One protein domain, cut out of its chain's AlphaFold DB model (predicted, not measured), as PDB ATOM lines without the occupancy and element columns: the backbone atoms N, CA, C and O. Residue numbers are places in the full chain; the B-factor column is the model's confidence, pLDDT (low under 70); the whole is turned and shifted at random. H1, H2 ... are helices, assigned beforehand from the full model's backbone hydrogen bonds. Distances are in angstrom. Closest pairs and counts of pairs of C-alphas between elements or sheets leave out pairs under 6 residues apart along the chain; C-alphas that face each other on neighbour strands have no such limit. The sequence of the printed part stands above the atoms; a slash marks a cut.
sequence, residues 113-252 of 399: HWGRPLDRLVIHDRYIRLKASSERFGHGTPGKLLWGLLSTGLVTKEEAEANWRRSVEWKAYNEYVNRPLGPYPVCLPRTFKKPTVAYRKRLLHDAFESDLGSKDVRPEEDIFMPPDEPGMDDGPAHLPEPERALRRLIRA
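AT A GLANCE: This is residues 113 to 252 of the 399 residues of an uncharacterized protein of Ganoderma sinense ZZ0214-1 (UniProt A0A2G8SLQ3). Helix H1 runs through the middle of a crossed helical assembly, with H2, H3 and H4 grouped on one side of it and H5 and H6 on the other. Long unnamed stretches, among them residues 178 to 196 and 209 to 240, run round the outside. The printed part has 140 residues with six named helices, H1 to H6, and no named strand; the class is all helix, though only 61 residues are in named elements. It is compact, with a radius of gyration of the C-alphas of 15.1 A, and rounded, spanning 45 by 38 by 30 A.

HOW THE PARTS SIT: H1, residues 117 to 129, touches H5, residues 197 to 208, about perpendicular at 81 degrees; the closest C-alphas, of Val 122 and Leu 204, are 6.2 A apart. With residues 120 to 121 alone H1 only just touches H2, residues 143 to 151, with 3 pairs of C-alphas within 8 A, the closest being Leu 121 and Leu 149 at 7.6 A. H2 touches H4, residues 169 to 177, about perpendicular at 78 degrees, with C-alphas 143 and 173 closest at 3.8 A. H2 and H3, residues 157 to 163, form a helical hairpin and only just touch, with 3 such pairs, the closest being Leu 150 and Lys 157 at 6.6 A. H5, with residues 207 to 208 alone, touches H6, residues 241 to 251, closest at C-alphas 207 and 247, 5.3 A. Every O i to N i+4 pair is within hydrogen-bond range in H1 to H5; in H6, 4 of 7 are.

IN THESE COORDINATES: H1 begins at C-alpha 117 (-23.469, -37.043, 2.502) and is 18.7 A long. H5 is 16.3 A and H6 16.8 A, ending at C-alpha 251 (-10.540, -29.691, -8.575). H2 and H4 are each 12.1 A, H3 10.0 A.

THE WHOLE: The farthest C-alphas, of Pro 180 and His 238, are 45.4 A apart. The printed part has no cut. The links H1 to H2, H4 to H5 and H5 to H6 are long. Mean pLDDT of the printed part is 86.9; residues 135 to 137, 139, 209 to 213 and 239 to 252 are under 70.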
ATOM      1  N   HIS A 113     -25.789 -30.861  10.232       95.75
ATOM      2  CA  HIS A 113     -26.544 -31.439   9.141       95.75
ATOM      3  C   HIS A 113     -25.665 -31.606   7.903       95.75
ATOM      4  O   HIS A 113     -25.176 -30.630   7.325       95.75
ATOM      5  N   TRP A 114     -25.483 -32.848   7.458       95.94
ATOM      6  CA  TRP A 114     -24.803 -33.135   6.200       95.94
ATOM      7  C   TRP A 114     -25.809 -33.119   5.057       95.94
ATOM      8  O   TRP A 114     -26.370 -34.147   4.700       95.94
ATOM      9  N   GLY A 115     -26.008 -31.945   4.452       94.38
ATOM     10  CA  GLY A 115     -26.908 -31.799   3.301       94.38
ATOM     11  C   GLY A 115     -26.462 -32.582   2.056       94.38
ATOM     12  O   GLY A 115     -27.283 -32.878   1.195       94.38
ATOM     13  N   ARG A 116     -25.171 -32.935   1.967       94.25
ATOM     14  CA  ARG A 116     -24.584 -33.741   0.882       94.25
ATOM     15  C   ARG A 116     -23.672 -34.840   1.439       94.25
ATOM     16  O   ARG A 116     -22.451 -34.679   1.473       94.25
ATOM     17  N   PRO A 117     -24.247 -35.942   1.937       95.38
ATOM     18  CA  PRO A 117     -23.469 -37.043   2.502       95.38
ATOM     19  C   PRO A 117     -22.644 -37.799   1.451       95.38
ATOM     20  O   PRO A 117     -21.551 -38.261   1.776       95.38
ATOM     21  N   LEU A 118     -23.110 -37.867   0.196       94.81
ATOM     22  CA  LEU A 118     -22.357 -38.485  -0.901       94.81
ATOM     23  C   LEU A 118     -21.021 -37.773  -1.134       94.81
ATOM     24  O   LEU A 118     -20.002 -38.443  -1.215       94.81
ATOM     25  N   ASP A 119     -20.980 -36.438  -1.112       92.56
ATOM     26  CA  ASP A 119     -19.733 -35.670  -1.252       92.56
ATOM     27  C   ASP A 119     -18.698 -36.071  -0.182       92.56
ATOM     28  O   ASP A 119     -17.507 -36.187  -0.465       92.56
ATOM     29  N   ARG A 120     -19.141 -36.318   1.061       94.56
ATOM     30  CA  ARG A 120     -18.261 -36.767   2.156       94.56
ATOM     31  C   ARG A 120     -17.733 -38.176   1.920       94.56
ATOM     32  O   ARG A 120     -16.559 -38.428   2.187       94.56
ATOM     33  N   LEU A 121     -18.579 -39.061   1.399       95.06
ATOM     34  CA  LEU A 121     -18.198 -40.423   1.044       95.06
ATOM     35  C   LEU A 121     -17.237 -40.454  -0.153       95.06
ATOM     36  O   LEU A 121     -16.249 -41.173  -0.123       95.06
ATOM     37  N   VAL A 122     -17.447 -39.603  -1.155       92.94
ATOM     38  CA  VAL A 122     -16.546 -39.439  -2.307       92.94
ATOM     39  C   VAL A 122     -15.175 -38.916  -1.859       92.94
ATOM     40  O   VAL A 122     -14.144 -39.390  -2.337       92.94
ATOM     41  N   ILE A 123     -15.129 -37.985  -0.896       91.56
ATOM     42  CA  ILE A 123     -13.866 -37.531  -0.285       91.56
ATOM     43  C   ILE A 123     -13.162 -38.685   0.445       91.56
ATOM     44  O   ILE A 123     -11.950 -38.836   0.293       91.56
ATOM     45  N   HIS A 124     -13.901 -39.502   1.202       94.25
ATOM     46  CA  HIS A 124     -13.369 -40.717   1.829       94.25
ATOM     47  C   HIS A 124     -12.792 -41.686   0.787       94.25
ATOM     48  O   HIS A 124     -11.647 -42.117   0.907       94.25
ATOM     49  N   ASP A 125     -13.550 -41.969  -0.269       93.75
ATOM     50  CA  ASP A 125     -13.203 -42.948  -1.301       93.75
ATOM     51  C   ASP A 125     -11.995 -42.530  -2.126       93.75
ATOM     52  O   ASP A 125     -11.176 -43.374  -2.500       93.75
ATOM     53  N   ARG A 126     -11.841 -41.224  -2.349       90.00
ATOM     54  CA  ARG A 126     -10.621 -40.637  -2.902       90.00
ATOM     55  C   ARG A 126      -9.442 -40.839  -1.963       90.00
ATOM     56  O   ARG A 126      -8.370 -41.247  -2.395       90.00
ATOM     57  N   TYR A 127      -9.634 -40.517  -0.690       90.94
ATOM     58  CA  TYR A 127      -8.576 -40.533   0.304       90.94
ATOM     59  C   TYR A 127      -7.981 -41.939   0.482       90.94
ATOM     60  O   TYR A 127      -6.762 -42.085   0.434       90.94
ATOM     61  N   ILE A 128      -8.816 -42.979   0.591       92.94
ATOM     62  CA  ILE A 128      -8.340 -44.364   0.760       92.94
ATOM     63  C   ILE A 128      -7.638 -44.920  -0.488       92.94
ATOM     64  O   ILE A 128      -6.812 -45.828  -0.372       92.94
ATOM     65  N   ARG A 129      -7.956 -44.368  -1.668       91.50
ATOM     66  CA  ARG A 129      -7.364 -44.730  -2.965       91.50
ATOM     67  C   ARG A 129      -6.037 -44.042  -3.229       91.50
ATOM     68  O   ARG A 129      -5.230 -44.573  -3.983       91.50
ATOM     69  N   LEU A 130      -5.783 -42.886  -2.627       89.00
ATOM     70  CA  LEU A 130      -4.513 -42.194  -2.792       89.00
ATOM     71  C   LEU A 130      -3.408 -42.890  -1.993       89.00
ATOM     72  O   LEU A 130      -3.548 -43.185  -0.804       89.00
ATOM     73  N   LYS A 131      -2.268 -43.120  -2.646       85.88
ATOM     74  CA  LYS A 131      -1.066 -43.613  -1.978       85.88
ATOM     75  C   LYS A 131      -0.588 -42.620  -0.942       85.88
ATOM     76  O   LYS A 131      -0.630 -41.404  -1.122       85.88
ATOM     77  N   ALA A 132      -0.039 -43.180   0.127       82.00
ATOM     78  CA  ALA A 132       0.344 -42.400   1.279       82.00
ATOM     79  C   ALA A 132       1.450 -41.370   1.017       82.00
ATOM     80  O   ALA A 132       1.523 -40.358   1.715       82.00
ATOM     81  N   SER A 133       2.294 -41.672   0.032       76.06
ATOM     82  CA  SER A 133       3.419 -40.875  -0.440       76.06
ATOM     83  C   SER A 133       3.043 -39.840  -1.499       76.06
ATOM     84  O   SER A 133       3.909 -39.076  -1.908       76.06
ATOM     85  N   SER A 134       1.800 -39.832  -1.994       76.88
ATOM     86  CA  SER A 134       1.399 -38.882  -3.030       76.88
ATOM     87  C   SER A 134       1.349 -37.474  -2.440       76.88
ATOM     88  O   SER A 134       0.704 -37.242  -1.421       76.88
ATOM     89  N   GLU A 135       1.968 -36.506  -3.111       69.00
ATOM     90  CA  GLU A 135       1.881 -35.084  -2.744       69.00
ATOM     91  C   GLU A 135       0.427 -34.581  -2.747       69.00
ATOM     92  O   GLU A 135       0.055 -33.674  -2.002       69.00
ATOM     93  N   ARG A 136      -0.439 -35.231  -3.538       69.00
ATOM     94  CA  ARG A 136      -1.876 -34.938  -3.631       69.00
ATOM     95  C   ARG A 136      -2.668 -35.380  -2.408       69.00
ATOM     96  O   ARG A 136      -3.837 -35.019  -2.289       69.00
ATOM     97  N   PHE A 137      -2.055 -36.164  -1.524       67.25
ATOM     98  CA  PHE A 137      -2.669 -36.619  -0.284       67.25
ATOM     99  C   PHE A 137      -2.998 -35.449   0.659       67.25
ATOM    100  O   PHE A 137      -3.889 -35.570   1.497       67.25
ATOM    101  N   GLY A 138      -2.337 -34.296   0.474       70.94
ATOM    102  CA  GLY A 138      -2.578 -33.085   1.251       70.94
ATOM    103  C   GLY A 138      -2.274 -33.260   2.742       70.94
ATOM    104  O   GLY A 138      -1.766 -34.288   3.197       70.94
ATOM    105  N   HIS A 139      -2.586 -32.232   3.530       67.06
ATOM    106  CA  HIS A 139      -2.625 -32.373   4.984       67.06
ATOM    107  C   HIS A 139      -3.776 -33.332   5.317       67.06
ATOM    108  O   HIS A 139      -4.908 -33.061   4.927       67.06
ATOM    109  N   GLY A 140      -3.463 -34.471   5.950       71.19
ATOM    110  CA  GLY A 140      -4.361 -35.623   6.103       71.19
ATOM    111  C   GLY A 140      -5.795 -35.300   6.541       71.19
ATOM    112  O   GLY A 140      -6.091 -34.246   7.106       71.19
ATOM    113  N   THR A 141      -6.715 -36.229   6.286       78.00
ATOM    114  CA  THR A 141      -8.143 -36.033   6.560       78.00
ATOM    115  C   THR A 141      -8.419 -35.680   8.022       78.00
ATOM    116  O   THR A 141      -7.876 -36.321   8.927       78.00
ATOM    117  N   PRO A 142      -9.308 -34.707   8.288       87.69
ATOM    118  CA  PRO A 142      -9.600 -34.291   9.650       87.69
ATOM    119  C   PRO A 142     -10.288 -35.425  10.418       87.69
ATOM    120  O   PRO A 142     -11.228 -36.038   9.912       87.69
ATOM    121  N   GLY A 143      -9.903 -35.642  11.681       94.75
ATOM    122  CA  GLY A 143     -10.532 -36.649  12.554       94.75
ATOM    123  C   GLY A 143     -12.052 -36.483  12.697       94.75
ATOM    124  O   GLY A 143     -12.777 -37.462  12.857       94.75
ATOM    125  N   LYS A 144     -12.547 -35.248  12.532       96.00
ATOM    126  CA  LYS A 144     -13.978 -34.922  12.443       96.00
ATOM    127  C   LYS A 144     -14.690 -35.660  11.301       96.00
ATOM    128  O   LYS A 144     -15.810 -36.121  11.494       96.00
ATOM    129  N   LEU A 145     -14.064 -35.760  10.126       96.06
ATOM    130  CA  LEU A 145     -14.648 -36.440   8.968       96.06
ATOM    131  C   LEU A 145     -14.771 -37.942   9.239       96.06
ATOM    132  O   LEU A 145     -15.857 -38.486   9.056       96.06
ATOM    133  N   LEU A 146     -13.704 -38.578   9.738       96.69
ATOM    134  CA  LEU A 146     -13.733 -39.998  10.101       96.69
ATOM    135  C   LEU A 146     -14.818 -40.283  11.143       96.69
ATOM    136  O   LEU A 146     -15.613 -41.205  10.984       96.69
ATOM    137  N   TRP A 147     -14.901 -39.445  12.180       97.69
ATOM    138  CA  TRP A 147     -15.935 -39.583  13.198       97.69
ATOM    139  C   TRP A 147     -17.348 -39.442  12.627       97.69
ATOM    140  O   TRP A 147     -18.227 -40.237  12.959       97.69
ATOM    141  N   GLY A 148     -17.573 -38.474  11.737       97.19
ATOM    142  CA  GLY A 148     -18.868 -38.294  11.085       97.19
ATOM    143  C   GLY A 148     -19.253 -39.492  10.211       97.19
ATOM    144  O   GLY A 148     -20.388 -39.955  10.268       97.19
ATOM    145  N   LEU A 149     -18.307 -40.051   9.451       97.56
ATOM    146  CA  LEU A 149     -18.549 -41.216   8.590       97.56
ATOM    147  C   LEU A 149     -18.883 -42.478   9.398       97.56
ATOM    148  O   LEU A 149     -19.810 -43.201   9.036       97.56
ATOM    149  N   LEU A 150     -18.178 -42.703  10.513       97.81
ATOM    150  CA  LEU A 150     -18.428 -43.830  11.417       97.81
ATOM    151  C   LEU A 150     -19.745 -43.670  12.188       97.81
ATOM    152  O   LEU A 150     -20.536 -44.604  12.261       97.81
ATOM    153  N   SER A 151     -20.002 -42.485  12.751       97.25
ATOM    154  CA  SER A 151     -21.215 -42.228  13.546       97.25
ATOM    155  C   SER A 151     -22.498 -42.278  12.718       97.25
ATOM    156  O   SER A 151     -23.548 -42.640  13.243       97.25
ATOM    157  N   THR A 152     -22.419 -41.947  11.428       97.00
ATOM    158  CA  THR A 152     -23.555 -42.022  10.498       97.00
ATOM    159  C   THR A 152     -23.728 -43.393   9.840       97.00
ATOM    160  O   THR A 152     -24.731 -43.610   9.167       97.00
ATOM    161  N   GLY A 153     -22.776 -44.319  10.011       96.88
ATOM    162  CA  GLY A 153     -22.810 -45.652   9.395       96.88
ATOM    163  C   GLY A 153     -22.526 -45.673   7.886       96.88
ATOM    164  O   GLY A 153     -22.664 -46.720   7.246       96.88
ATOM    165  N   LEU A 154     -22.111 -44.538   7.308       96.81
ATOM    166  CA  LEU A 154     -21.703 -44.445   5.902       96.81
ATOM    167  C   LEU A 154     -20.488 -45.327   5.604       96.81
ATOM    168  O   LEU A 154     -20.423 -45.936   4.539       96.81
ATOM    169  N   VAL A 155     -19.567 -45.414   6.562       97.31
ATOM    170  CA  VAL A 155     -18.355 -46.240   6.519       97.31
ATOM    171  C   VAL A 155     -18.384 -47.169   7.725       97.31
ATOM    172  O   VAL A 155     -18.711 -46.729   8.831       97.31
ATOM    173  N   THR A 156     -18.079 -48.453   7.528       97.38
ATOM    174  CA  THR A 156     -18.026 -49.394   8.658       97.38
ATOM    175  C   THR A 156     -16.722 -49.240   9.431       97.38
ATOM    176  O   THR A 156     -15.725 -48.711   8.937       97.38
ATOM    177  N   LYS A 157     -16.713 -49.709  10.680       97.50
ATOM    178  CA  LYS A 157     -15.491 -49.690  11.481       97.50
ATOM    179  C   LYS A 157     -14.403 -50.567  10.854       97.50
ATOM    180  O   LYS A 157     -13.256 -50.130  10.833       97.50
ATOM    181  N   GLU A 158     -14.751 -51.734  10.300       97.88
ATOM    182  CA  GLU A 158     -13.763 -52.580   9.614       97.88
ATOM    183  C   GLU A 158     -13.179 -51.873   8.384       97.88
ATOM    184  O   GLU A 158     -11.968 -51.890   8.182       97.88
ATOM    185  N   GLU A 159     -14.022 -51.180   7.609       97.12
ATOM    186  CA  GLU A 159     -13.594 -50.388   6.453       97.12
ATOM    187  C   GLU A 159     -12.612 -49.283   6.837       97.12
ATOM    188  O   GLU A 159     -11.561 -49.124   6.206       97.12
ATOM    189  N   ALA A 160     -12.912 -48.544   7.903       96.81
ATOM    190  CA  ALA A 160     -12.013 -47.521   8.411       96.81
ATOM    191  C   ALA A 160     -10.700 -48.116   8.943       96.81
ATOM    192  O   ALA A 160      -9.628 -47.589   8.658       96.81
ATOM    193  N   GLU A 161     -10.746 -49.210   9.705       96.75
ATOM    194  CA  GLU A 161      -9.547 -49.830  10.284       96.75
ATOM    195  C   GLU A 161      -8.618 -50.444   9.233       96.75
ATOM    196  O   GLU A 161      -7.399 -50.413   9.423       96.75
ATOM    197  N   ALA A 162      -9.178 -50.986   8.148       96.38
ATOM    198  CA  ALA A 162      -8.419 -51.570   7.049       96.38
ATOM    199  C   ALA A 162      -7.778 -50.501   6.149       96.38
ATOM    200  O   ALA A 162      -6.640 -50.667   5.707       96.38
ATOM    201  N   ASN A 163      -8.490 -49.401   5.879       95.38
ATOM    202  CA  ASN A 163      -8.066 -48.433   4.867       95.38
ATOM    203  C   ASN A 163      -7.383 -47.176   5.425       95.38
ATOM    204  O   ASN A 163      -6.566 -46.574   4.727       95.38
ATOM    205  N   TRP A 164      -7.712 -46.750   6.648       94.25
ATOM    206  CA  TRP A 164      -7.174 -45.524   7.245       94.25
ATOM    207  C   TRP A 164      -5.924 -45.805   8.077       94.25
ATOM    208  O   TRP A 164      -5.809 -46.839   8.740       94.25
ATOM    209  N   ARG A 165      -4.974 -44.862   8.108       91.75
ATOM    210  CA  ARG A 165      -3.709 -45.093   8.816       91.75
ATOM    211  C   ARG A 165      -3.903 -44.910  10.318       91.75
ATOM    212  O   ARG A 165      -4.392 -43.896  10.818       91.75
ATOM    213  N   ARG A 166      -3.458 -45.909  11.081       92.12
ATOM    214  CA  ARG A 166      -3.578 -45.900  12.548       92.12
ATOM    215  C   ARG A 166      -2.772 -44.789  13.221       92.12
ATOM    216  O   ARG A 166      -3.179 -44.283  14.260       92.12
ATOM    217  N   SER A 167      -1.630 -44.407  12.656       90.81
ATOM    218  CA  SER A 167      -0.719 -43.456  13.302       90.81
ATOM    219  C   SER A 167      -1.201 -42.006  13.243       90.81
ATOM    220  O   SER A 167      -0.969 -41.255  14.191       90.81
ATOM    221  N   VAL A 168      -1.867 -41.608  12.157       91.38
ATOM    222  CA  VAL A 168      -2.217 -40.206  11.899       91.38
ATOM    223  C   VAL A 168      -3.709 -39.981  12.092       91.38
ATOM    224  O   VAL A 168      -4.116 -39.200  12.953       91.38
ATOM    225  N   GLU A 169      -4.547 -40.682  11.341       93.00
ATOM    226  CA  GLU A 169      -5.965 -40.346  11.279       93.00
ATOM    227  C   GLU A 169      -6.747 -40.897  12.461       93.00
ATOM    228  O   GLU A 169      -7.603 -40.200  13.002       93.00
ATOM    229  N   TRP A 170      -6.408 -42.096  12.937       95.19
ATOM    230  CA  TRP A 170      -6.979 -42.614  14.181       95.19
ATOM    231  C   TRP A 170      -6.556 -41.780  15.393       95.19
ATOM    232  O   TRP A 170      -7.349 -41.584  16.313       95.19
ATOM    233  N   LYS A 171      -5.343 -41.209  15.379       95.56
ATOM    234  CA  LYS A 171      -4.916 -40.235  16.392       95.56
ATOM    235  C   LYS A 171      -5.773 -38.967  16.329       95.56
ATOM    236  O   LYS A 171      -6.299 -38.558  17.360       95.56
ATOM    237  N   ALA A 172      -5.976 -38.399  15.139       94.62
ATOM    238  CA  ALA A 172      -6.825 -37.220  14.949       94.62
ATOM    239  C   ALA A 172      -8.299 -37.488  15.310       94.62
ATOM    240  O   ALA A 172      -8.972 -36.627  15.878       94.62
ATOM    241  N   TYR A 173      -8.810 -38.682  15.004       96.75
ATOM    242  CA  TYR A 173     -10.134 -39.144  15.420       96.75
ATOM    243  C   TYR A 173     -10.242 -39.209  16.944       96.75
ATOM    244  O   TYR A 173     -11.166 -38.634  17.513       96.75
ATOM    245  N   ASN A 174      -9.273 -39.833  17.618       97.38
ATOM    246  CA  ASN A 174      -9.260 -39.931  19.076       97.38
ATOM    247  C   ASN A 174      -9.161 -38.551  19.735       97.38
ATOM    248  O   ASN A 174      -9.875 -38.278  20.694       97.38
ATOM    249  N   GLU A 175      -8.330 -37.655  19.207       96.19
ATOM    250  CA  GLU A 175      -8.254 -36.268  19.673       96.19
ATOM    251  C   GLU A 175      -9.597 -35.543  19.513       96.19
ATOM    252  O   GLU A 175     -10.030 -34.824  20.412       96.19
ATOM    253  N   TYR A 176     -10.296 -35.762  18.395       96.00
ATOM    254  CA  TYR A 176     -11.614 -35.185  18.146       96.00
ATOM    255  C   TYR A 176     -12.693 -35.726  19.096       96.00
ATOM    256  O   TYR A 176     -13.490 -34.951  19.628       96.00
ATOM    257  N   VAL A 177     -12.703 -37.039  19.335       96.12
ATOM    258  CA  VAL A 177     -13.644 -37.711  20.244       96.12
ATOM    259  C   VAL A 177     -13.423 -37.285  21.694       96.12
ATOM    260  O   VAL A 177     -14.389 -37.034  22.409       96.12
ATOM    261  N   ASN A 178     -12.164 -37.140  22.114       95.81
ATOM    262  CA  ASN A 178     -11.788 -36.813  23.491       95.81
ATOM    263  C   ASN A 178     -11.834 -35.310  23.816       95.81
ATOM    264  O   ASN A 178     -11.326 -34.885  24.855       95.81
ATOM    265  N   ARG A 179     -12.424 -34.477  22.949       91.69
ATOM    266  CA  ARG A 179     -12.597 -33.046  23.239       91.69
ATOM    267  C   ARG A 179     -13.416 -32.856  24.524       91.69
ATOM    268  O   ARG A 179     -14.317 -33.651  24.773       91.69
ATOM    269  N   PRO A 180     -13.205 -31.773  25.299       89.19
ATOM    270  CA  PRO A 180     -13.925 -31.545  26.559       89.19
ATOM    271  C   PRO A 180     -15.453 -31.561  26.431       89.19
ATOM    272  O   PRO A 180     -16.152 -31.937  27.364       89.19
ATOM    273  N   LEU A 181     -15.967 -31.159  25.266       86.06
ATOM    274  CA  LEU A 181     -17.397 -31.180  24.959       86.06
ATOM    275  C   LEU A 181     -17.835 -32.451  24.218       86.06
ATOM    276  O   LEU A 181     -19.019 -32.601  23.976       86.06
ATOM    277  N   GLY A 182     -16.918 -33.347  23.855       89.69
ATOM    278  CA  GLY A 182     -17.154 -34.504  22.991       89.69
ATOM    279  C   GLY A 182     -17.154 -34.164  21.493       89.69
ATOM    280  O   GLY A 182     -16.977 -32.998  21.105       89.69
ATOM    281  N   PRO A 183     -17.368 -35.157  20.615       93.50
ATOM    282  CA  PRO A 183     -17.511 -34.940  19.174       93.50
ATOM    283  C   PRO A 183     -18.853 -34.265  18.855       93.50
ATOM    284  O   PRO A 183     -19.815 -34.438  19.598       93.50
ATOM    285  N   TYR A 184     -18.941 -33.474  17.782       92.06
ATOM    286  CA  TYR A 184     -20.211 -32.836  17.405       92.06
ATOM    287  C   TYR A 184     -21.164 -33.862  16.792       92.06
ATOM    288  O   TYR A 184     -20.748 -34.499  15.833       92.06
ATOM    289  N   PRO A 185     -22.423 -33.988  17.251       93.50
ATOM    290  CA  PRO A 185     -23.383 -34.894  16.628       93.50
ATOM    291  C   PRO A 185     -23.562 -34.563  15.142       93.50
ATOM    292  O   PRO A 185     -23.644 -33.392  14.785       93.50
ATOM    293  N   VAL A 186     -23.644 -35.578  14.281       95.62
ATOM    294  CA  VAL A 186     -23.916 -35.420  12.842       95.62
ATOM    295  C   VAL A 186     -25.251 -36.079  12.522       95.62
ATOM    296  O   VAL A 186     -25.557 -37.155  13.036       95.62
ATOM    297  N   CYS A 187     -26.054 -35.439  11.675       95.81
ATOM    298  CA  CYS A 187     -27.312 -35.991  11.189       95.81
ATOM    299  C   CYS A 187     -27.365 -36.013   9.659       95.81
ATOM    300  O   CYS A 187     -26.933 -35.079   8.977       95.81
ATOM    301  N   LEU A 188     -27.932 -37.096   9.128       96.69
ATOM    302  CA  LEU A 188     -28.204 -37.261   7.706       96.69
ATOM    303  C   LEU A 188     -29.653 -36.868   7.381       96.69
ATOM    304  O   LEU A 188     -30.517 -36.911   8.264       96.69
ATOM    305  N   PRO A 189     -29.958 -36.511   6.121       96.44
ATOM    306  CA  PRO A 189     -31.335 -36.399   5.659       96.44
ATOM    307  C   PRO A 189     -32.092 -37.709   5.907       96.44
ATOM    308  O   PRO A 189     -31.573 -38.787   5.646       96.44
ATOM    309  N   ARG A 190     -33.344 -37.634   6.375       95.50
ATOM    310  CA  ARG A 190     -34.149 -38.828   6.711       95.50
ATOM    311  C   ARG A 190     -34.383 -39.762   5.517       95.50
ATOM    312  O   ARG A 190     -34.598 -40.952   5.699       95.50
ATOM    313  N   THR A 191     -34.382 -39.209   4.312       95.69
ATOM    314  CA  THR A 191     -34.559 -39.939   3.052       95.69
ATOM    315  C   THR A 191     -33.267 -40.556   2.533       95.69
ATOM    316  O   THR A 191     -33.299 -41.255   1.523       95.69
ATOM    317  N   PHE A 192     -32.132 -40.272   3.172       96.44
ATOM    318  CA  PHE A 192     -30.846 -40.746   2.708       96.44
ATOM    319  C   PHE A 192     -30.700 -42.250   2.955       96.44
ATOM    320  O   PHE A 192     -30.953 -42.740   4.055       96.44
ATOM    321  N   LYS A 193     -30.252 -42.963   1.923       96.94
ATOM    322  CA  LYS A 193     -29.924 -44.386   1.968       96.94
ATOM    323  C   LYS A 193     -28.436 -44.568   1.702       96.94
ATOM    324  O   LYS A 193     -27.849 -43.823   0.922       96.94
ATOM    325  N   LYS A 194     -27.825 -45.553   2.361       96.62
ATOM    326  CA  LYS A 194     -26.414 -45.883   2.149       96.62
ATOM    327  C   LYS A 194     -26.225 -46.386   0.709       96.62
ATOM    328  O   LYS A 194     -26.986 -47.262   0.303       96.62
ATOM    329  N   PRO A 195     -25.269 -45.841  -0.058       97.25
ATOM    330  CA  PRO A 195     -25.052 -46.266  -1.434       97.25
ATOM    331  C   PRO A 195     -24.382 -47.640  -1.487       97.25
ATOM    332  O   PRO A 195     -23.561 -47.955  -0.618       97.25
ATOM    333  N   THR A 196     -24.689 -48.419  -2.524       97.62
ATOM    334  CA  THR A 196     -24.003 -49.685  -2.802       97.62
ATOM    335  C   THR A 196     -22.550 -49.464  -3.212       97.62
ATOM    336  O   THR A 196     -22.145 -48.376  -3.640       97.62
ATOM    337  N   VAL A 197     -21.735 -50.509  -3.101       95.81
ATOM    338  CA  VAL A 197     -20.336 -50.532  -3.534       95.81
ATOM    339  C   VAL A 197     -20.236 -50.177  -5.015       95.81
ATOM    340  O   VAL A 197     -19.407 -49.347  -5.391       95.81
ATOM    341  N   ALA A 198     -21.112 -50.745  -5.851       95.06
ATOM    342  CA  ALA A 198     -21.174 -50.424  -7.273       95.06
ATOM    343  C   ALA A 198     -21.471 -48.932  -7.505       95.06
ATOM    344  O   ALA A 198     -20.793 -48.282  -8.306       95.06
ATOM    345  N   TYR A 199     -22.420 -48.361  -6.752       95.44
ATOM    346  CA  TYR A 199     -22.738 -46.942  -6.871       95.44
ATOM    347  C   TYR A 199     -21.567 -46.049  -6.433       95.44
ATOM    348  O   TYR A 199     -21.206 -45.109  -7.144       95.44
ATOM    349  N   ARG A 200     -20.902 -46.369  -5.318       94.31
ATOM    350  CA  ARG A 200     -19.705 -45.645  -4.851       94.31
ATOM    351  C   ARG A 200     -18.593 -45.632  -5.900       94.31
ATOM    352  O   ARG A 200     -18.014 -44.577  -6.156       94.31
ATOM    353  N   LYS A 201     -18.332 -46.771  -6.553       91.06
ATOM    354  CA  LYS A 201     -17.342 -46.868  -7.640       91.06
ATOM    355  C   LYS A 201     -17.698 -45.962  -8.817       91.06
ATOM    356  O   LYS A 201     -16.827 -45.252  -9.311       91.06
ATOM    357  N   ARG A 202     -18.972 -45.929  -9.219       90.94
ATOM    358  CA  ARG A 202     -19.451 -45.035 -10.283       90.94
ATOM    359  C   ARG A 202     -19.297 -43.556  -9.909       90.94
ATOM    360  O   ARG A 202     -18.774 -42.787 -10.704       90.94
ATOM    361  N   LEU A 203     -19.681 -43.168  -8.689       89.94
ATOM    362  CA  LEU A 203     -19.509 -41.793  -8.194       89.94
ATOM    363  C   LEU A 203     -18.045 -41.355  -8.230       89.94
ATOM    364  O   LEU A 203     -17.734 -40.228  -8.604       89.94
ATOM    365  N   LEU A 204     -17.144 -42.253  -7.832       87.12
ATOM    366  CA  LEU A 204     -15.716 -41.994  -7.872       87.12
ATOM    367  C   LEU A 204     -15.220 -41.837  -9.316       87.12
ATOM    368  O   LEU A 204     -14.537 -40.865  -9.623       87.12
ATOM    369  N   HIS A 205     -15.562 -42.775 -10.193       84.81
ATOM    370  CA  HIS A 205     -15.191 -42.740 -11.605       84.81
ATOM    371  C   HIS A 205     -15.580 -41.394 -12.239       84.81
ATOM    372  O   HIS A 205     -14.724 -40.650 -12.726       84.81
ATOM    373  N   ASP A 206     -16.837 -40.986 -12.068       80.44
ATOM    374  CA  ASP A 206     -17.357 -39.731 -12.615       80.44
ATOM    375  C   ASP A 206     -16.696 -38.482 -12.018       80.44
ATOM    376  O   ASP A 206     -16.582 -37.445 -12.691       80.44
ATOM    377  N   ALA A 207     -16.247 -38.574 -10.767       78.81
ATOM    378  CA  ALA A 207     -15.597 -37.495 -10.045       78.81
ATOM    379  C   ALA A 207     -14.083 -37.382 -10.318       78.81
ATOM    380  O   ALA A 207     -13.543 -36.283 -10.164       78.81
ATOM    381  N   PHE A 208     -13.402 -38.467 -10.719       72.25
ATOM    382  CA  PHE A 208     -11.934 -38.550 -10.658       72.25
ATOM    383  C   PHE A 208     -11.204 -39.122 -11.875       72.25
ATOM    384  O   PHE A 208      -9.980 -38.966 -11.932       72.25
ATOM    385  N   GLU A 209     -11.886 -39.741 -12.840       65.12
ATOM    386  CA  GLU A 209     -11.223 -40.390 -13.985       65.12
ATOM    387  C   GLU A 209     -10.270 -39.485 -14.772       65.12
ATOM    388  O   GLU A 209      -9.313 -39.958 -15.374       65.12
ATOM    389  N   SER A 210     -10.495 -38.173 -14.762       59.22
ATOM    390  CA  SER A 210      -9.690 -37.243 -15.558       59.22
ATOM    391  C   SER A 210      -8.353 -36.856 -14.913       59.22
ATOM    392  O   SER A 210      -7.446 -36.443 -15.628       59.22
ATOM    393  N   ASP A 211      -8.212 -36.969 -13.585       61.62
ATOM    394  CA  ASP A 211      -7.136 -36.275 -12.859       61.62
ATOM    395  C   ASP A 211      -6.193 -37.201 -12.072       61.62
ATOM    396  O   ASP A 211      -5.093 -36.772 -11.710       61.62
ATOM    397  N   LEU A 212      -6.569 -38.449 -11.778       64.06
ATOM    398  CA  LEU A 212      -5.719 -39.367 -11.012       64.06
ATOM    399  C   LEU A 212      -4.741 -40.109 -11.931       64.06
ATOM    400  O   LEU A 212      -5.072 -41.117 -12.543       64.06
ATOM    401  N   GLY A 213      -3.500 -39.622 -11.995       64.69
ATOM    402  CA  GLY A 213      -2.415 -40.362 -12.636       64.69
ATOM    403  C   GLY A 213      -2.254 -41.742 -11.990       64.69
ATOM    404  O   GLY A 213      -2.106 -41.843 -10.772       64.69
ATOM    405  N   SER A 214      -2.249 -42.795 -12.810       71.06
ATOM    406  CA  SER A 214      -2.271 -44.209 -12.391       71.06
ATOM    407  C   SER A 214      -1.201 -44.610 -11.366       71.06
ATOM    408  O   SER A 214      -1.364 -45.591 -10.647       71.06
ATOM    409  N   LYS A 215      -0.106 -43.849 -11.256       83.31
ATOM    410  CA  LYS A 215       1.014 -44.143 -10.348       83.31
ATOM    411  C   LYS A 215       0.682 -43.934  -8.868       83.31
ATOM    412  O   LYS A 215       1.216 -44.662  -8.027       83.31
ATOM    413  N   ASP A 216      -0.207 -42.993  -8.559       85.69
ATOM    414  CA  ASP A 216      -0.527 -42.582  -7.185       85.69
ATOM    415  C   ASP A 216      -1.772 -43.268  -6.619       85.69
ATOM    416  O   ASP A 216      -2.114 -43.064  -5.454       85.69
ATOM    417  N   VAL A 217      -2.448 -44.082  -7.425       89.06
ATOM    418  CA  VAL A 217      -3.671 -44.783  -7.040       89.06
ATOM    419  C   VAL A 217      -3.307 -46.174  -6.520       89.06
ATOM    420  O   VAL A 217      -2.468 -46.873  -7.093       89.06
ATOM    421  N   ARG A 218      -3.885 -46.555  -5.382       91.00
ATOM    422  CA  ARG A 218      -3.833 -47.920  -4.857       91.00
ATOM    423  C   ARG A 218      -4.732 -48.817  -5.714       91.00
ATOM    424  O   ARG A 218      -5.815 -48.366  -6.086       91.00
ATOM    425  N   PRO A 219      -4.300 -50.047  -6.026       90.88
ATOM    426  CA  PRO A 219      -5.136 -50.985  -6.764       90.88
ATOM    427  C   PRO A 219      -6.410 -51.286  -5.959       90.88
ATOM    428  O   PRO A 219      -6.403 -51.234  -4.728       90.88
ATOM    429  N   GLU A 220      -7.516 -51.544  -6.653       89.44
ATOM    430  CA  GLU A 220      -8.833 -51.704  -6.021       89.44
ATOM    431  C   GLU A 220      -8.877 -52.957  -5.132       89.44
ATOM    432  O   GLU A 220      -9.594 -52.989  -4.137       89.44
ATOM    433  N   GLU A 221      -8.055 -53.957  -5.448       92.56
ATOM    434  CA  GLU A 221      -7.897 -55.204  -4.699       92.56
ATOM    435  C   GLU A 221      -7.304 -54.980  -3.298       92.56
ATOM    436  O   GLU A 221      -7.590 -55.744  -2.378       92.56
ATOM    437  N   ASP A 222      -6.524 -53.908  -3.111       94.75
ATOM    438  CA  ASP A 222      -5.932 -53.545  -1.816       94.75
ATOM    439  C   ASP A 222      -6.902 -52.757  -0.925       94.75
ATOM    440  O   ASP A 222      -6.566 -52.405   0.214       94.75
ATOM    441  N   ILE A 223      -8.072 -52.394  -1.450       95.19
ATOM    442  CA  ILE A 223      -9.031 -51.527  -0.779       95.19
ATOM    443  C   ILE A 223     -10.179 -52.385  -0.294       95.19
ATOM    444  O   ILE A 223     -10.993 -52.892  -1.062       95.19
ATOM    445  N   PHE A 224     -10.269 -52.516   1.022       96.94
ATOM    446  CA  PHE A 224     -11.364 -53.252   1.620       96.94
ATOM    447  C   PHE A 224     -12.646 -52.417   1.526       96.94
ATOM    448  O   PHE A 224     -12.735 -51.351   2.134       96.94
ATOM    449  N   MET A 225     -13.642 -52.900   0.786       95.50
ATOM    450  CA  MET A 225     -15.001 -52.358   0.794       95.50
ATOM    451  C   MET A 225     -15.957 -53.449   1.291       95.50
ATOM    452  O   MET A 225     -15.941 -54.552   0.739       95.50
ATOM    453  N   PRO A 226     -16.770 -53.184   2.329       94.94
ATOM    454  CA  PRO A 226     -17.719 -54.166   2.837       94.94
ATOM    455  C   PRO A 226     -18.769 -54.509   1.766       94.94
ATOM    456  O   PRO A 226     -19.079 -53.650   0.937       94.94
ATOM    457  N   PRO A 227     -19.317 -55.738   1.766       96.31
ATOM    458  CA  PRO A 227     -20.333 -56.148   0.800       96.31
ATOM    459  C   PRO A 227     -21.639 -55.362   0.976       96.31
ATOM    460  O   PRO A 227     -21.919 -54.821   2.048       96.31
ATOM    461  N   ASP A 228     -22.448 -55.331  -0.083       97.50
ATOM    462  CA  ASP A 228     -23.741 -54.649  -0.078       97.50
ATOM    463  C   ASP A 228     -24.747 -55.334   0.856       97.50
ATOM    464  O   ASP A 228     -24.863 -56.562   0.899       97.50
ATOM    465  N   GLU A 229     -25.509 -54.520   1.587       96.19
ATOM    466  CA  GLU A 229     -26.586 -54.979   2.464       96.19
ATOM    467  C   GLU A 229     -27.957 -54.737   1.811       96.19
ATOM    468  O   GLU A 229     -28.132 -53.782   1.043       96.19
ATOM    469  N   PRO A 230     -28.978 -55.551   2.137       96.88
ATOM    470  CA  PRO A 230     -30.336 -55.314   1.665       96.88
ATOM    471  C   PRO A 230     -30.840 -53.911   2.034       96.88
ATOM    472  O   PRO A 230     -30.817 -53.513   3.198       96.88
ATOM    473  N   GLY A 231     -31.352 -53.173   1.046       95.62
ATOM    474  CA  GLY A 231     -31.912 -51.830   1.244       95.62
ATOM    475  C   GLY A 231     -30.936 -50.672   1.010       95.62
ATOM    476  O   GLY A 231     -31.338 -49.516   1.181       95.62
ATOM    477  N   MET A 232     -29.699 -50.962   0.595       97.69
ATOM    478  CA  MET A 232     -28.784 -49.961   0.042       97.69
ATOM    479  C   MET A 232     -29.288 -49.400  -1.301       97.69
ATOM    480  O   MET A 232     -30.182 -49.959  -1.937       97.69
ATOM    481  N   ASP A 233     -28.761 -48.242  -1.688       96.88
ATOM    482  CA  ASP A 233     -29.154 -47.502  -2.888       96.88
ATOM    483  C   ASP A 233     -28.144 -47.705  -4.023       96.88
ATOM    484  O   ASP A 233     -26.974 -47.350  -3.885       96.88
ATOM    485  N   ASP A 234     -28.601 -48.232  -5.158       96.19
ATOM    486  CA  ASP A 234     -27.805 -48.361  -6.391       96.19
ATOM    487  C   ASP A 234     -27.626 -47.027  -7.131       96.19
ATOM    488  O   ASP A 234     -26.903 -46.917  -8.132       96.19
ATOM    489  N   GLY A 235     -28.283 -45.983  -6.627       93.62
ATOM    490  CA  GLY A 235     -28.326 -44.680  -7.249       93.62
ATOM    491  C   GLY A 235     -29.155 -44.685  -8.532       93.62
ATOM    492  O   GLY A 235     -29.752 -45.689  -8.929       93.62
ATOM    493  N   PRO A 236     -29.214 -43.545  -9.229       92.06
ATOM    494  CA  PRO A 236     -29.943 -43.453 -10.485       92.06
ATOM    495  C   PRO A 236     -29.268 -44.304 -11.571       92.06
ATOM    496  O   PRO A 236     -28.046 -44.417 -11.610       92.06
ATOM    497  N   ALA A 237     -30.045 -44.872 -12.500       83.31
ATOM    498  CA  ALA A 237     -29.499 -45.646 -13.625       83.31
ATOM    499  C   ALA A 237     -28.486 -44.832 -14.454       83.31
ATOM    500  O   ALA A 237     -27.436 -45.337 -14.842       83.31
ATOM    501  N   HIS A 238     -28.775 -43.542 -14.635       75.00
ATOM    502  CA  HIS A 238     -27.874 -42.566 -15.230       75.00
ATOM    503  C   HIS A 238     -27.680 -41.422 -14.246       75.00
ATOM    504  O   HIS A 238     -28.657 -40.792 -13.833       75.00
ATOM    505  N   LEU A 239     -26.430 -41.158 -13.861       66.62
ATOM    506  CA  LEU A 239     -26.131 -39.974 -13.070       66.62
ATOM    507  C   LEU A 239     -26.404 -38.751 -13.946       66.62
ATOM    508  O   LEU A 239     -25.884 -38.665 -15.063       66.62
ATOM    509  N   PRO A 240     -27.283 -37.837 -13.513       63.47
ATOM    510  CA  PRO A 240     -27.583 -36.673 -14.316       63.47
ATOM    511  C   PRO A 240     -26.304 -35.819 -14.436       63.47
ATOM    512  O   PRO A 240     -25.599 -35.582 -13.454       63.47
ATOM    513  N   GLU A 241     -26.037 -35.298 -15.640       57.75
ATOM    514  CA  GLU A 241     -24.931 -34.372 -15.975       57.75
ATOM    515  C   GLU A 241     -24.624 -33.247 -14.942       57.75
ATOM    516  O   GLU A 241     -23.456 -32.845 -14.841       57.75
ATOM    517  N   PRO A 242     -25.581 -32.715 -14.138       50.69
ATOM    518  CA  PRO A 242     -25.304 -31.693 -13.126       50.69
ATOM    519  C   PRO A 242     -24.364 -32.119 -11.986       50.69
ATOM    520  O   PRO A 242     -23.873 -31.245 -11.265       50.69
ATOM    521  N   GLU A 243     -24.036 -33.406 -11.820       52.72
ATOM    522  CA  GLU A 243     -23.004 -33.831 -10.858       52.72
ATOM    523  C   GLU A 243     -21.570 -33.418 -11.253       52.72
ATOM    524  O   GLU A 243     -20.648 -33.549 -10.447       52.72
ATOM    525  N   ARG A 244     -21.371 -32.718 -12.387       53.72
ATOM    526  CA  ARG A 244     -20.165 -31.888 -12.625       53.72
ATOM    527  C   ARG A 244     -19.842 -30.922 -11.468       53.72
ATOM    528  O   ARG A 244     -18.703 -30.467 -11.360       53.72
ATOM    529  N   ALA A 245     -20.793 -30.609 -10.584       55.25
ATOM    530  CA  ALA A 245     -20.523 -29.866  -9.352       55.25
ATOM    531  C   ALA A 245     -19.566 -30.601  -8.387       55.25
ATOM    532  O   ALA A 245     -18.747 -29.938  -7.746       55.25
ATOM    533  N   LEU A 246     -19.593 -31.940  -8.326       56.94
ATOM    534  CA  LEU A 246     -18.634 -32.734  -7.543       56.94
ATOM    535  C   LEU A 246     -17.209 -32.543  -8.066       56.94
ATOM    536  O   LEU A 246     -16.288 -32.305  -7.284       56.94
ATOM    537  N   ARG A 247     -17.044 -32.506  -9.396       58.34
ATOM    538  CA  ARG A 247     -15.750 -32.205 -10.031       58.34
ATOM    539  C   ARG A 247     -15.197 -30.851  -9.575       58.34
ATOM    540  O   ARG A 247     -13.994 -30.729  -9.362       58.34
ATOM    541  N   ARG A 248     -16.050 -29.839  -9.350       55.62
ATOM    542  CA  ARG A 248     -15.615 -28.518  -8.842       55.62
ATOM    543  C   ARG A 248     -15.120 -28.569  -7.394       55.62
ATOM    544  O   ARG A 248     -14.125 -27.920  -7.089       55.62
ATOM    545  N   LEU A 249     -15.767 -29.352  -6.527       57.88
ATOM    546  CA  LEU A 249     -15.355 -29.519  -5.123       57.88
ATOM    547  C   LEU A 249     -13.974 -30.197  -5.001       57.88
ATOM    548  O   LEU A 249     -13.233 -29.968  -4.049       57.88
ATOM    549  N   ILE A 250     -13.645 -31.039  -5.978       55.25
ATOM    550  CA  ILE A 250     -12.437 -31.870  -6.021       55.25
ATOM    551  C   ILE A 250     -11.255 -31.174  -6.697       55.25
ATOM    552  O   ILE A 250     -10.112 -31.401  -6.284       55.25
ATOM    553  N   ARG A 251     -11.536 -30.376  -7.738       54.62
ATOM    554  CA  ARG A 251     -10.540 -29.691  -8.575       54.62
ATOM    555  C   ARG A 251     -10.073 -28.365  -7.991       54.62
ATOM    556  O   ARG A 251      -8.982 -27.913  -8.328       54.62
ATOM    557  N   ALA A 252     -10.863 -27.748  -7.111       45.09
ATOM    558  CA  ALA A 252     -10.342 -26.666  -6.293       45.09
ATOM    559  C   ALA A 252      -9.152 -27.232  -5.500       45.09
ATOM    560  O   ALA A 252      -9.342 -28.236  -4.801       45.09
TER     561      ALA A 252